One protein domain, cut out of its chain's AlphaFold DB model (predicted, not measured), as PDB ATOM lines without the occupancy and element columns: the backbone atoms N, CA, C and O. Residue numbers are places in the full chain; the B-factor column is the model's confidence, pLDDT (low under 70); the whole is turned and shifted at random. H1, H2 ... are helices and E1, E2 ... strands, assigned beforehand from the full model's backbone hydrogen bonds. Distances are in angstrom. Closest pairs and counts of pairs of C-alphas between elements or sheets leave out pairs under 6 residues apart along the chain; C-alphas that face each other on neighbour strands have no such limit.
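AT A GLANCE: This is residues 92 to 195 of the 200 residues of an uncharacterized protein of Moorea producens JHB (UniProt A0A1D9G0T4). A long, strongly twisted antiparallel hairpin, E2 and E3, runs along the rod-shaped domain, with the short strand E1 beside E2 and helix H1 packed slantwise on one face of this sheet, two layers in all. At one end sits a small head in which H2 packs on the hairpin of E4 and E5; the loop between E2 and E3 makes the other end. The printed part has 104 residues, with two named helices and five named strands in the order H1, E1, E2, E3, H2, E4, E5, a mixed class. The sheets, E1 - E2 - E3 and E4 - E5, are antiparallel. The whole is loose, with a radius of gyration of the C-alphas of 16.8 A, and spans 62 by 30 by 18 A.

IN THESE COORDINATES: Find C-alpha 95 at (265.778, 196.324, 191.255); from there H1 runs 21.2 A to residue 109. E1 follows at residues 114 to 117. Next look at C-alpha 134, at (259.077, 202.452, 199.310), where E2 begins; it reaches residue 143, 28.0 A away. E3, residues 155 to 163, covers 25.5 A. H2, residues 164 to 172, measures 12.0 A. E4 holds residues 177 to 180, and E5, residues 189 to 194, runs 16.3 A to C-alpha 194 at (246.540, 202.864, 181.483).

HOW THE PARTS SIT: Begin with E1, E2 and E3, a meander, each strand the antiparallel neighbour of the one before. In the hairpin E2 and E3, find N 139 and O 158 at 2.9 A; in the hairpin E1 and E2, N 115 and O 142 are 2.8 A apart. H1 is on this sheet at a height over the sheet of 7.8 A, over E2 and E3, and at 41 degrees to E2 on the local plane. Its closest C-alphas to E2 are those of Cys 99 and Cys 137, 5.9 A apart. H2 is not on this sheet. Its closest C-alphas to E4 are those of Leu 164 and Gly 178, at 5.0 A, and to E5 those of Cys 168 and Cys 191, at 5.6 A. In the hairpin E4 and E5, N 179 and O 190 are 2.9 A apart. Residues 92 to 93 pair antiparallel with residues 189 to 190 of E5. H1 and H2 are apart. In H1 and H2 every O i to N i+4 pair is within hydrogen-bond range.

THE WHOLE: The two C-alphas farthest apart, those of Glu 148 and His 195, are 62.2 A apart. The printed part has no cut. The links from E1 to E2 and from E2 to E3 are long, with 16 and 11 residues. Mean pLDDT of the printed part is 70.3; look for values under 70 at residues 112 to 134, 142 to 156, 186 and 194 to 195.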
ATOM      1  N   GLN A  92     258.328 195.966 183.990       88.44
ATOM      2  CA  GLN A  92     258.973 195.450 185.189       88.44
ATOM      3  C   GLN A  92     260.145 196.345 185.597       88.44
ATOM      4  O   GLN A  92     260.939 196.770 184.761       88.44
ATOM      5  N   ILE A  93     260.265 196.616 186.892       86.69
ATOM      6  CA  ILE A  93     261.404 197.321 187.470       86.69
ATOM      7  C   ILE A  93     262.387 196.262 187.969       86.69
ATOM      8  O   ILE A  93     262.089 195.517 188.903       86.69
ATOM      9  N   ILE A  94     263.557 196.196 187.336       86.38
ATOM     10  CA  ILE A  94     264.643 195.303 187.747       86.38
ATOM     11  C   ILE A  94     265.436 196.008 188.849       86.38
ATOM     12  O   ILE A  94     266.195 196.942 188.582       86.38
ATOM     13  N   MET A  95     265.246 195.591 190.099       81.12
ATOM     14  CA  MET A  95     265.778 196.324 191.255       81.12
ATOM     15  C   MET A  95     267.300 196.290 191.337       81.12
ATOM     16  O   MET A  95     267.907 197.271 191.766       81.12
ATOM     17  N   ASP A  96     267.923 195.216 190.853       81.06
ATOM     18  CA  ASP A  96     269.381 195.124 190.750       81.06
ATOM     19  C   ASP A  96     269.966 196.252 189.889       81.06
ATOM     20  O   ASP A  96     271.001 196.827 190.230       81.06
ATOM     21  N   ASP A  97     269.298 196.609 188.793       84.69
ATOM     22  CA  ASP A  97     269.762 197.668 187.896       84.69
ATOM     23  C   ASP A  97     269.509 199.059 188.486       84.69
ATOM     24  O   ASP A  97     270.342 199.965 188.351       84.69
ATOM     25  N   VAL A  98     268.407 199.214 189.228       84.25
ATOM     26  CA  VAL A  98     268.146 200.431 190.004       84.25
ATOM     27  C   VAL A  98     269.235 200.641 191.057       84.25
ATOM     28  O   VAL A  98     269.796 201.737 191.129       84.25
ATOM     29  N   CYS A  99     269.599 199.609 191.830       82.25
ATOM     30  CA  CYS A  99     270.651 199.757 192.835       82.25
ATOM     31  C   CYS A  99     272.010 200.065 192.239       82.25
ATOM     32  O   CYS A  99     272.680 200.944 192.767       82.25
ATOM     33  N   LYS A 100     272.404 199.428 191.133       83.88
ATOM     34  CA  LYS A 100     273.668 199.764 190.454       83.88
ATOM     35  C   LYS A 100     273.709 201.231 190.023       83.88
ATOM     36  O   LYS A 100     274.740 201.894 190.130       83.88
ATOM     37  N   THR A 101     272.579 201.757 189.551       83.56
ATOM     38  CA  THR A 101     272.476 203.166 189.151       83.56
ATOM     39  C   THR A 101     272.641 204.092 190.358       83.56
ATOM     40  O   THR A 101     273.445 205.023 190.308       83.56
ATOM     41  N   LEU A 102     271.944 203.818 191.465       82.00
ATOM     42  CA  LEU A 102     272.061 204.598 192.706       82.00
ATOM     43  C   LEU A 102     273.464 204.504 193.322       82.00
ATOM     44  O   LEU A 102     274.033 205.518 193.725       82.00
ATOM     45  N   GLU A 103     274.054 203.312 193.315       81.44
ATOM     46  CA  GLU A 103     275.416 203.047 193.772       81.44
ATOM     47  C   GLU A 103     276.430 203.948 193.060       81.44
ATOM     48  O   GLU A 103     277.291 204.549 193.705       81.44
ATOM     49  N   SER A 104     276.314 204.092 191.736       81.44
ATOM     50  CA  SER A 104     277.207 204.956 190.957       81.44
ATOM     51  C   SER A 104     277.111 206.434 191.365       81.44
ATOM     52  O   SER A 104     278.134 207.114 191.454       81.44
ATOM     53  N   GLY A 105     275.906 206.916 191.695       80.25
ATOM     54  CA  GLY A 105     275.680 208.279 192.183       80.25
ATOM     55  C   GLY A 105     276.248 208.509 193.585       80.25
ATOM     56  O   GLY A 105     276.865 209.547 193.842       80.25
ATOM     57  N   ILE A 106     276.113 207.520 194.475       81.19
ATOM     58  CA  ILE A 106     276.721 207.559 195.811       81.19
ATOM     59  C   ILE A 106     278.241 207.577 195.682       81.19
ATOM     60  O   ILE A 106     278.875 208.468 196.238       81.19
ATOM     61  N   LYS A 107     278.825 206.671 194.886       78.69
ATOM     62  CA  LYS A 107     280.271 206.628 194.616       78.69
ATOM     63  C   LYS A 107     280.811 207.963 194.106       78.69
ATOM     64  O   LYS A 107     281.879 208.377 194.538       78.69
ATOM     65  N   ALA A 108     280.073 208.650 193.233       80.38
ATOM     66  CA  ALA A 108     280.450 209.972 192.734       80.38
ATOM     67  C   ALA A 108     280.399 211.080 193.806       80.38
ATOM     68  O   ALA A 108     281.051 212.110 193.650       80.38
ATOM     69  N   SER A 109     279.637 210.875 194.882       76.69
ATOM     70  CA  SER A 109     279.452 211.837 195.976       76.69
ATOM     71  C   SER A 109     280.381 211.589 197.173       76.69
ATOM     72  O   SER A 109     280.422 212.410 198.090       76.69
ATOM     73  N   LEU A 110     281.116 210.469 197.182       76.81
ATOM     74  CA  LEU A 110     282.047 210.112 198.252       76.81
ATOM     75  C   LEU A 110     283.287 211.011 198.249       76.81
ATOM     76  O   LEU A 110     283.802 211.419 197.204       76.81
ATOM     77  N   LYS A 111     283.808 211.288 199.444       74.56
ATOM     78  CA  LYS A 111     285.074 212.014 199.604       74.56
ATOM     79  C   LYS A 111     286.264 211.110 199.242       74.56
ATOM     80  O   LYS A 111     286.165 209.894 199.377       74.56
ATOM     81  N   PRO A 112     287.437 211.670 198.881       66.31
ATOM     82  CA  PRO A 112     288.616 210.890 198.466       66.31
ATOM     83  C   PRO A 112     289.107 209.829 199.468       66.31
ATOM     84  O   PRO A 112     289.810 208.900 199.082       66.31
ATOM     85  N   ASN A 113     288.742 209.961 200.747       66.69
ATOM     86  CA  ASN A 113     289.172 209.071 201.830       66.69
ATOM     87  C   ASN A 113     288.129 207.983 202.153       66.69
ATOM     88  O   ASN A 113     288.319 207.177 203.062       66.69
ATOM     89  N   GLU A 114     287.009 207.952 201.435       66.25
ATOM     90  CA  GLU A 114     285.929 206.989 201.625       66.25
ATOM     91  C   GLU A 114     286.040 205.895 200.558       66.25
ATOM     92  O   GLU A 114     286.159 206.165 199.363       66.25
ATOM     93  N   LYS A 115     286.023 204.633 200.987       65.12
ATOM     94  CA  LYS A 115     286.007 203.465 200.110       65.12
ATOM     95  C   LYS A 115     284.670 202.757 200.200       65.12
ATOM     96  O   LYS A 115     284.144 202.480 201.275       65.12
ATOM     97  N   PHE A 116     284.143 202.428 199.033       60.53
ATOM     98  CA  PHE A 116     282.920 201.662 198.910       60.53
ATOM     99  C   PHE A 116     283.240 200.170 198.986       60.53
ATOM    100  O   PHE A 116     284.087 199.692 198.227       60.53
ATOM    101  N   ILE A 117     282.566 199.436 199.871       59.50
ATOM    102  CA  ILE A 117     282.536 197.977 199.794       59.50
ATOM    103  C   ILE A 117     281.167 197.596 199.268       59.50
ATOM    104  O   ILE A 117     280.148 197.957 199.854       59.50
ATOM    105  N   ASP A 118     281.161 196.873 198.150       55.25
ATOM    106  CA  ASP A 118     279.943 196.296 197.608       55.25
ATOM    107  C   ASP A 118     279.432 195.238 198.591       55.25
ATOM    108  O   ASP A 118     279.883 194.095 198.640       55.25
ATOM    109  N   SER A 119     278.545 195.680 199.470       49.84
ATOM    110  CA  SER A 119     277.745 194.823 200.314       49.84
ATOM    111  C   SER A 119     276.362 194.838 199.696       49.84
ATOM    112  O   SER A 119     275.538 195.683 200.051       49.84
ATOM    113  N   LYS A 120     276.084 193.859 198.834       49.91
ATOM    114  CA  LYS A 120     274.719 193.369 198.652       49.91
ATOM    115  C   LYS A 120     274.246 192.864 200.010       49.91
ATOM    116  O   LYS A 120     274.441 191.703 200.350       49.91
ATOM    117  N   SER A 121     273.714 193.754 200.844       46.25
ATOM    118  CA  SER A 121     273.000 193.295 202.023       46.25
ATOM    119  C   SER A 121     271.725 192.699 201.466       46.25
ATOM    120  O   SER A 121     270.885 193.443 200.951       46.25
ATOM    121  N   ASP A 122     271.617 191.376 201.514       43.81
ATOM    122  CA  ASP A 122     270.346 190.713 201.302       43.81
ATOM    123  C   ASP A 122     269.309 191.468 202.136       43.81
ATOM    124  O   ASP A 122     269.407 191.561 203.361       43.81
ATOM    125  N   LEU A 123     268.295 192.030 201.482       48.91
ATOM    126  CA  LEU A 123     267.091 192.527 202.151       48.91
ATOM    127  C   LEU A 123     266.262 191.345 202.705       48.91
ATOM    128  O   LEU A 123     265.038 191.423 202.773       48.91
ATOM    129  N   SER A 124     266.925 190.241 203.083       42.03
ATOM    130  CA  SER A 124     266.348 188.964 203.512       42.03
ATOM    131  C   SER A 124     265.516 189.088 204.775       42.03
ATOM    132  O   SER A 124     264.643 188.259 205.024       42.03
ATOM    133  N   ASP A 125     265.733 190.134 205.561       41.16
ATOM    134  CA  ASP A 125     265.024 190.313 206.815       41.16
ATOM    135  C   ASP A 125     263.779 191.151 206.550       41.16
ATOM    136  O   ASP A 125     263.752 192.359 206.783       41.16
ATOM    137  N   GLY A 126     262.756 190.487 206.000       45.59
ATOM    138  CA  GLY A 126     261.478 191.035 205.535       45.59
ATOM    139  C   GLY A 126     260.647 191.782 206.585       45.59
ATOM    140  O   GLY A 126     259.538 191.367 206.913       45.59
ATOM    141  N   LYS A 127     261.162 192.897 207.106       47.72
ATOM    142  CA  LYS A 127     260.548 193.684 208.181       47.72
ATOM    143  C   LYS A 127     260.328 195.158 207.860       47.72
ATOM    144  O   LYS A 127     259.618 195.808 208.615       47.72
ATOM    145  N   GLU A 128     260.841 195.691 206.752       49.47
ATOM    146  CA  GLU A 128     260.702 197.128 206.453       49.47
ATOM    147  C   GLU A 128     260.337 197.425 204.993       49.47
ATOM    148  O   GLU A 128     260.912 198.300 204.348       49.47
ATOM    149  N   LEU A 129     259.329 196.726 204.469       51.81
ATOM    150  CA  LEU A 129     258.543 197.259 203.356       51.81
ATOM    151  C   LEU A 129     257.537 198.256 203.955       51.81
ATOM    152  O   LEU A 129     256.481 197.872 204.457       51.81
ATOM    153  N   TRP A 130     257.913 199.538 203.992       49.16
ATOM    154  CA  TRP A 130     257.065 200.627 204.493       49.16
ATOM    155  C   TRP A 130     255.767 200.735 203.670       49.16
ATOM    156  O   TRP A 130     255.774 200.429 202.476       49.16
ATOM    157  N   PRO A 131     254.648 201.191 204.267       45.06
ATOM    158  CA  PRO A 131     253.337 200.611 203.976       45.06
ATOM    159  C   PRO A 131     252.769 200.823 202.568       45.06
ATOM    160  O   PRO A 131     251.768 200.191 202.253       45.06
ATOM    161  N   VAL A 132     253.346 201.660 201.697       51.75
ATOM    162  CA  VAL A 132     252.793 201.831 200.343       51.75
ATOM    163  C   VAL A 132     253.857 202.248 199.307       51.75
ATOM    164  O   VAL A 132     253.856 203.377 198.830       51.75
ATOM    165  N   PHE A 133     254.752 201.321 198.933       57.88
ATOM    166  CA  PHE A 133     255.682 201.413 197.777       57.88
ATOM    167  C   PHE A 133     257.031 202.138 197.975       57.88
ATOM    168  O   PHE A 133     257.506 202.810 197.059       57.88
ATOM    169  N   ARG A 134     257.684 201.996 199.135       61.81
ATOM    170  CA  ARG A 134     259.077 202.452 199.310       61.81
ATOM    171  C   ARG A 134     260.003 201.259 199.483       61.81
ATOM    172  O   ARG A 134     259.852 200.497 200.433       61.81
ATOM    173  N   TRP A 135     260.945 201.115 198.560       71.44
ATOM    174  CA  TRP A 135     262.020 200.127 198.635       71.44
ATOM    175  C   TRP A 135     263.348 200.833 198.911       71.44
ATOM    176  O   TRP A 135     263.446 202.020 198.619       71.44
ATOM    177  N   LYS A 136     264.354 200.156 199.473       72.25
ATOM    178  CA  LYS A 136     265.665 200.763 199.750       72.25
ATOM    179  C   LYS A 136     266.823 199.875 199.306       72.25
ATOM    180  O   LYS A 136     266.823 198.688 199.613       72.25
ATOM    181  N   CYS A 137     267.820 200.462 198.651       77.06
ATOM    182  CA  CYS A 137     269.143 199.861 198.530       77.06
ATOM    183  C   CYS A 137     269.909 200.113 199.827       77.06
ATOM    184  O   CYS A 137     269.874 201.215 200.377       77.06
ATOM    185  N   VAL A 138     270.631 199.103 200.295       76.56
ATOM    186  CA  VAL A 138     271.515 199.216 201.451       76.56
ATOM    187  C   VAL A 138     272.950 199.116 200.970       76.56
ATOM    188  O   VAL A 138     273.318 198.130 200.338       76.56
ATOM    189  N   PHE A 139     273.769 200.096 201.331       74.50
ATOM    190  CA  PHE A 139     275.176 200.154 200.956       74.50
ATOM    191  C   PHE A 139     276.062 200.280 202.193       74.50
ATOM    192  O   PHE A 139     275.695 200.955 203.155       74.50
ATOM    193  N   GLN A 140     277.238 199.652 202.173       77.38
ATOM    194  CA  GLN A 140     278.232 199.780 203.238       77.38
ATOM    195  C   GLN A 140     279.414 200.622 202.755       77.38
ATOM    196  O   GLN A 140     280.086 200.289 201.780       77.38
ATOM    197  N   VAL A 141     279.690 201.714 203.462       70.25
ATOM    198  CA  VAL A 141     280.824 202.597 203.178       70.25
ATOM    199  C   VAL A 141     281.848 202.466 204.292       70.25
ATOM    200  O   VAL A 141     281.504 202.536 205.471       70.25
ATOM    201  N   GLN A 142     283.111 202.293 203.916       69.81
ATOM    202  CA  GLN A 142     284.241 202.303 204.835       69.81
ATOM    203  C   GLN A 142     285.025 203.598 204.683       69.81
ATOM    204  O   GLN A 142     285.499 203.925 203.598       69.81
ATOM    205  N   VAL A 143     285.224 204.317 205.779       65.00
ATOM    206  CA  VAL A 143     286.145 205.458 205.791       65.00
ATOM    207  C   VAL A 143     287.555 204.928 206.051       65.00
ATOM    208  O   VAL A 143     287.773 204.220 207.035       65.00
ATOM    209  N   GLN A 144     288.506 205.221 205.159       61.97
ATOM    210  CA  GLN A 144     289.921 204.940 205.398       61.97
ATOM    211  C   GLN A 144     290.622 206.193 205.912       61.97
ATOM    212  O   GLN A 144     290.561 207.261 205.306       61.97
ATOM    213  N   GLU A 145     291.311 206.049 207.037       59.38
ATOM    214  CA  GLU A 145     292.098 207.122 207.626       59.38
ATOM    215  C   GLU A 145     293.423 207.293 206.868       59.38
ATOM    216  O   GLU A 145     294.110 206.321 206.545       59.38
ATOM    217  N   ILE A 146     293.776 208.543 206.571       57.62
ATOM    218  CA  ILE A 146     295.047 208.922 205.952       57.62
ATOM    219  C   ILE A 146     295.826 209.714 207.005       57.62
ATOM    220  O   ILE A 146     295.317 210.722 207.492       57.62
ATOM    221  N   ASN A 147     297.057 209.271 207.294       55.53
ATOM    222  CA  ASN A 147     298.048 209.834 208.235       55.53
ATOM    223  C   ASN A 147     298.072 209.245 209.662       55.53
ATOM    224  O   ASN A 147     297.817 209.953 210.631       55.53
ATOM    225  N   GLU A 148     298.492 207.975 209.761       59.16
ATOM    226  CA  GLU A 148     299.190 207.300 210.887       59.16
ATOM    227  C   GLU A 148     298.623 207.341 212.320       59.16
ATOM    228  O   GLU A 148     299.070 206.555 213.161       59.16
ATOM    229  N   LYS A 149     297.603 208.139 212.629       51.91
ATOM    230  CA  LYS A 149     296.706 207.828 213.742       51.91
ATOM    231  C   LYS A 149     295.773 206.727 213.254       51.91
ATOM    232  O   LYS A 149     295.344 206.749 212.112       51.91
ATOM    233  N   LYS A 150     295.626 205.687 214.070       52.09
ATOM    234  CA  LYS A 150     294.706 204.576 213.842       52.09
ATOM    235  C   LYS A 150     293.509 204.831 214.737       52.09
ATOM    236  O   LYS A 150     293.612 204.538 215.923       52.09
ATOM    237  N   GLU A 151     292.402 205.316 214.206       48.50
ATOM    238  CA  GLU A 151     291.112 205.185 214.864       48.50
ATOM    239  C   GLU A 151     289.915 205.230 213.899       48.50
ATOM    240  O   GLU A 151     289.708 206.157 213.124       48.50
ATOM    241  N   LEU A 152     289.088 204.185 214.059       45.06
ATOM    242  CA  LEU A 152     287.730 203.961 213.550       45.06
ATOM    243  C   LEU A 152     287.544 203.751 212.037       45.06
ATOM    244  O   LEU A 152     287.190 204.642 211.272       45.06
ATOM    245  N   VAL A 153     287.575 202.467 211.656       54.78
ATOM    246  CA  VAL A 153     286.817 201.954 210.504       54.78
ATOM    247  C   VAL A 153     285.334 201.985 210.877       54.78
ATOM    248  O   VAL A 153     284.772 200.997 211.352       54.78
ATOM    249  N   THR A 154     284.681 203.134 210.727       54.69
ATOM    250  CA  THR A 154     283.220 203.181 210.811       54.69
ATOM    251  C   THR A 154     282.650 202.641 209.501       54.69
ATOM    252  O   THR A 154     282.866 203.223 208.438       54.69
ATOM    253  N   ILE A 155     281.946 201.508 209.574       63.97
ATOM    254  CA  ILE A 155     281.129 200.992 208.469       63.97
ATOM    255  C   ILE A 155     279.801 201.747 208.526       63.97
ATOM    256  O   ILE A 155     278.916 201.406 209.310       63.97
ATOM    257  N   ASN A 156     279.673 202.801 207.728       68.06
ATOM    258  CA  ASN A 156     278.417 203.530 207.621       68.06
ATOM    259  C   ASN A 156     277.489 202.771 206.672       68.06
ATOM    260  O   ASN A 156     277.834 202.531 205.513       68.06
ATOM    261  N   LYS A 157     276.308 202.394 207.164       72.81
ATOM    262  CA  LYS A 157     275.233 201.843 206.340       72.81
ATOM    263  C   LYS A 157     274.433 203.007 205.755       72.81
ATOM    264  O   LYS A 157     273.810 203.753 206.506       72.81
ATOM    265  N   ILE A 158     274.465 203.171 204.436       70.31
ATOM    266  CA  ILE A 158     273.655 204.156 203.713       70.31
ATOM    267  C   ILE A 158     272.430 203.437 203.163       70.31
ATOM    268  O   ILE A 158     272.556 202.425 202.474       70.31
ATOM    269  N   GLU A 159     271.250 203.951 203.490       75.31
ATOM    270  CA  GLU A 159     269.981 203.451 202.974       75.31
ATOM    271  C   GLU A 159     269.425 204.459 201.973       75.31
ATOM    272  O   GLU A 159     269.048 205.563 202.361       75.31
ATOM    273  N   GLU A 160     269.367 204.079 200.698       74.38
ATOM    274  CA  GLU A 160     268.825 204.937 199.643       74.38
ATOM    275  C   GLU A 160     267.480 204.393 199.172       74.38
ATOM    276  O   GLU A 160     267.383 203.251 198.719       74.38
ATOM    277  N   GLY A 161     266.431 205.205 199.307       76.25
ATOM    278  CA  GLY A 161     265.060 204.818 198.996       76.25
ATOM    279  C   GLY A 161     264.665 205.066 197.538       76.25
ATOM    280  O   GLY A 161     265.022 206.079 196.945       76.25
ATOM    281  N   LEU A 162     263.837 204.184 196.982       79.62
ATOM    282  CA  LEU A 162     263.157 204.361 195.706       79.62
ATOM    283  C   LEU A 162     261.690 204.742 195.939       79.62
ATOM    284  O   LEU A 162     260.906 203.955 196.475       79.62
ATOM    285  N   ASP A 163     261.308 205.935 195.481       82.00
ATOM    286  CA  ASP A 163     259.905 206.309 195.300       82.00
ATOM    287  C   ASP A 163     259.432 205.791 193.935       82.00
ATOM    288  O   ASP A 163     259.798 206.337 192.890       82.00
ATOM    289  N   LEU A 164     258.623 204.723 193.935       79.44
ATOM    290  CA  LEU A 164     258.158 204.098 192.693       79.44
ATOM    291  C   LEU A 164     257.350 205.055 191.814       79.44
ATOM    292  O   LEU A 164     257.428 204.972 190.591       79.44
ATOM    293  N   LYS A 165     256.582 205.976 192.407       82.25
ATOM    294  CA  LYS A 165     255.780 206.929 191.638       82.25
ATOM    295  C   LYS A 165     256.693 207.905 190.907       82.25
ATOM    296  O   LYS A 165     256.542 208.084 189.699       82.25
ATOM    297  N   ALA A 166     257.651 208.499 191.615       84.31
ATOM    298  CA  ALA A 166     258.612 209.418 191.011       84.31
ATOM    299  C   ALA A 166     259.477 208.713 189.953       84.31
ATOM    300  O   ALA A 166     259.679 209.250 188.863       84.31
ATOM    301  N   TYR A 167     259.933 207.491 190.242       86.12
ATOM    302  CA  TYR A 167     260.718 206.681 189.314       86.12
ATOM    303  C   TYR A 167     259.953 206.387 188.020       86.12
ATOM    304  O   TYR A 167     260.436 206.702 186.933       86.12
ATOM    305  N   CYS A 168     258.735 205.851 188.124       85.50
ATOM    306  CA  CYS A 168     257.933 205.510 186.953       85.50
ATOM    307  C   CYS A 168     257.590 206.747 186.109       85.50
ATOM    308  O   CYS A 168     257.568 206.663 184.878       85.50
ATOM    309  N   GLN A 169     257.325 207.897 186.739       86.44
ATOM    310  CA  GLN A 169     257.044 209.144 186.020       86.44
ATOM    311  C   GLN A 169     258.272 209.647 185.259       86.44
ATOM    312  O   GLN A 169     258.154 210.055 184.105       86.44
ATOM    313  N   LYS A 170     259.456 209.568 185.879       86.25
ATOM    314  CA  LYS A 170     260.724 209.961 185.257       86.25
ATOM    315  C   LYS A 170     261.095 209.055 184.084       86.25
ATOM    316  O   LYS A 170     261.513 209.558 183.048       86.25
ATOM    317  N   GLN A 171     260.961 207.740 184.250       84.94
ATOM    318  CA  GLN A 171     261.450 206.770 183.271       84.94
ATOM    319  C   GLN A 171     260.602 206.732 181.997       84.94
ATOM    320  O   GLN A 171     261.147 206.578 180.907       84.94
ATOM    321  N   PHE A 172     259.281 206.872 182.126       78.69
ATOM    322  CA  PHE A 172     258.371 206.650 181.003       78.69
ATOM    323  C   PHE A 172     257.655 207.912 180.500       78.69
ATOM    324  O   PHE A 172     256.976 207.858 179.482       78.69
ATOM    325  N   ASN A 173     257.840 209.063 181.157       70.81
ATOM    326  CA  ASN A 173     257.336 210.374 180.717       70.81
ATOM    327  C   ASN A 173     255.803 210.455 180.502       70.81
ATOM    328  O   ASN A 173     255.306 211.296 179.756       70.81
ATOM    329  N   TYR A 174     255.036 209.594 181.174       73.69
ATOM    330  CA  TYR A 174     253.571 209.620 181.210       73.69
ATOM    331  C   TYR A 174     253.052 209.412 182.637       73.69
ATOM    332  O   TYR A 174     253.818 209.133 183.562       73.69
ATOM    333  N   ARG A 175     251.731 209.551 182.839       73.62
ATOM    334  CA  ARG A 175     251.062 209.230 184.114       73.62
ATOM    335  C   ARG A 175     251.121 207.722 184.356       73.62
ATOM    336  O   ARG A 175     250.208 206.981 183.998       73.62
ATOM    337  N   SER A 176     252.237 207.278 184.905       80.25
ATOM    338  CA  SER A 176     252.480 205.907 185.316       80.25
ATOM    339  C   SER A 176     252.276 205.756 186.817       80.25
ATOM    340  O   SER A 176     252.492 206.690 187.597       80.25
ATOM    341  N   HIS A 177     251.846 204.565 187.219       82.31
ATOM    342  CA  HIS A 177     251.700 204.191 188.618       82.31
ATOM    343  C   HIS A 177     252.631 203.025 188.931       82.31
ATOM    344  O   HIS A 177     252.640 202.016 188.228       82.31
ATOM    345  N   GLY A 178     253.415 203.163 189.996       82.00
ATOM    346  CA  GLY A 178     254.169 202.047 190.551       82.00
ATOM    347  C   GLY A 178     253.244 201.119 191.331       82.00
ATOM    348  O   GLY A 178     252.418 201.593 192.112       82.00
ATOM    349  N   PHE A 179     253.380 199.815 191.138       81.75
ATOM    350  CA  PHE A 179     252.689 198.801 191.932       81.75
ATOM    351  C   PHE A 179     253.586 197.575 192.133       81.75
ATOM    352  O   PHE A 179     254.620 197.439 191.476       81.75
ATOM    353  N   TYR A 180     253.197 196.692 193.054       80.50
ATOM    354  CA  TYR A 180     253.854 195.405 193.273       80.50
ATOM    355  C   TYR A 180     252.862 194.262 193.043       80.50
ATOM    356  O   TYR A 180     251.680 194.402 193.362       80.50
ATOM    357  N   LYS A 181     253.332 193.131 192.506       82.06
ATOM    358  CA  LYS A 181     252.503 191.917 192.354       82.06
ATOM    359  C   LYS A 181     252.712 190.910 193.485       82.06
ATOM    360  O   LYS A 181     251.773 190.233 193.881       82.06
ATOM    361  N   ASP A 182     253.929 190.833 194.016       79.06
ATOM    362  CA  ASP A 182     254.330 189.906 195.076       79.06
ATOM    363  C   ASP A 182     255.305 190.605 196.027       79.06
ATOM    364  O   ASP A 182     256.392 191.009 195.631       79.06
ATOM    365  N   TYR A 183     254.911 190.741 197.290       70.56
ATOM    366  CA  TYR A 183     255.690 191.430 198.317       70.56
ATOM    367  C   TYR A 183     256.941 190.656 198.759       70.56
ATOM    368  O   TYR A 183     257.827 191.244 199.375       70.56
ATOM    369  N   LYS A 184     257.020 189.348 198.485       70.75
ATOM    370  CA  LYS A 184     258.192 188.527 198.825       70.75
ATOM    371  C   LYS A 184     259.264 188.571 197.746       70.75
ATOM    372  O   LYS A 184     260.428 188.319 198.043       70.75
ATOM    373  N   ASN A 185     258.878 188.859 196.507       73.19
ATOM    374  CA  ASN A 185     259.800 188.911 195.385       73.19
ATOM    375  C   ASN A 185     260.297 190.356 195.181       73.19
ATOM    376  O   ASN A 185     259.515 191.218 194.771       73.19
ATOM    377  N   PRO A 186     261.596 190.635 195.403       69.00
ATOM    378  CA  PRO A 186     262.143 191.983 195.281       69.00
ATOM    379  C   PRO A 186     262.076 192.536 193.852       69.00
ATOM    380  O   PRO A 186     262.097 193.744 193.689       69.00
ATOM    381  N   ASN A 187     261.938 191.696 192.823       74.69
ATOM    382  CA  ASN A 187     261.792 192.119 191.424       74.69
ATOM    383  C   ASN A 187     260.328 192.133 190.953       74.69
ATOM    384  O   ASN A 187     260.052 192.104 189.755       74.69
ATOM    385  N   SER A 188     259.375 192.158 191.883       80.88
ATOM    386  CA  SER A 188     257.940 192.172 191.584       80.88
ATOM    387  C   SER A 188     257.348 193.580 191.510       80.88
ATOM    388  O   SER A 188     256.140 193.762 191.676       80.88
ATOM    389  N   PHE A 189     258.192 194.588 191.293       85.81
ATOM    390  CA  PHE A 189     257.769 195.966 191.098       85.81
ATOM    391  C   PHE A 189     257.568 196.257 189.621       85.81
ATOM    392  O   PHE A 189     258.327 195.806 188.764       85.81
ATOM    393  N   PHE A 190     256.542 197.039 189.325       87.62
ATOM    394  CA  PHE A 190     256.144 197.335 187.963       87.62
ATOM    395  C   PHE A 190     255.667 198.782 187.864       87.62
ATOM    396  O   PHE A 190     255.000 199.302 188.761       87.62
ATOM    397  N   CYS A 191     255.965 199.415 186.737       87.75
ATOM    398  CA  CYS A 191     255.304 200.633 186.305       87.75
ATOM    399  C   CYS A 191     254.119 200.244 185.419       87.75
ATOM    400  O   CYS A 191     254.308 199.676 184.345       87.75
ATOM    401  N   THR A 192     252.902 200.549 185.862       86.25
ATOM    402  CA  THR A 192     251.704 200.485 185.017       86.25
ATOM    403  C   THR A 192     251.489 201.790 184.285       86.25
ATOM    404  O   THR A 192     251.737 202.877 184.817       86.25
ATOM    405  N   HIS A 193     250.908 201.677 183.102       79.88
ATOM    406  CA  HIS A 193     250.181 202.752 182.466       79.88
ATOM    407  C   HIS A 193     248.847 202.235 181.960       79.88
ATOM    408  O   HIS A 193     248.776 201.158 181.372       79.88
ATOM    409  N   VAL A 194     247.808 203.033 182.177       68.44
ATOM    410  CA  VAL A 194     246.540 202.864 181.483       68.44
ATOM    411  C   VAL A 194     246.512 203.929 180.403       68.44
ATOM    412  O   VAL A 194     246.334 205.114 180.692       68.44
ATOM    413  N   HIS A 195     246.740 203.509 179.164       59.50
ATOM    414  CA  HIS A 195     246.498 204.340 178.004       59.50
ATOM    415  C   HIS A 195     244.981 204.404 177.827       59.50
ATOM    416  O   HIS A 195     244.361 203.504 177.271       59.50
TER     417      HIS A 195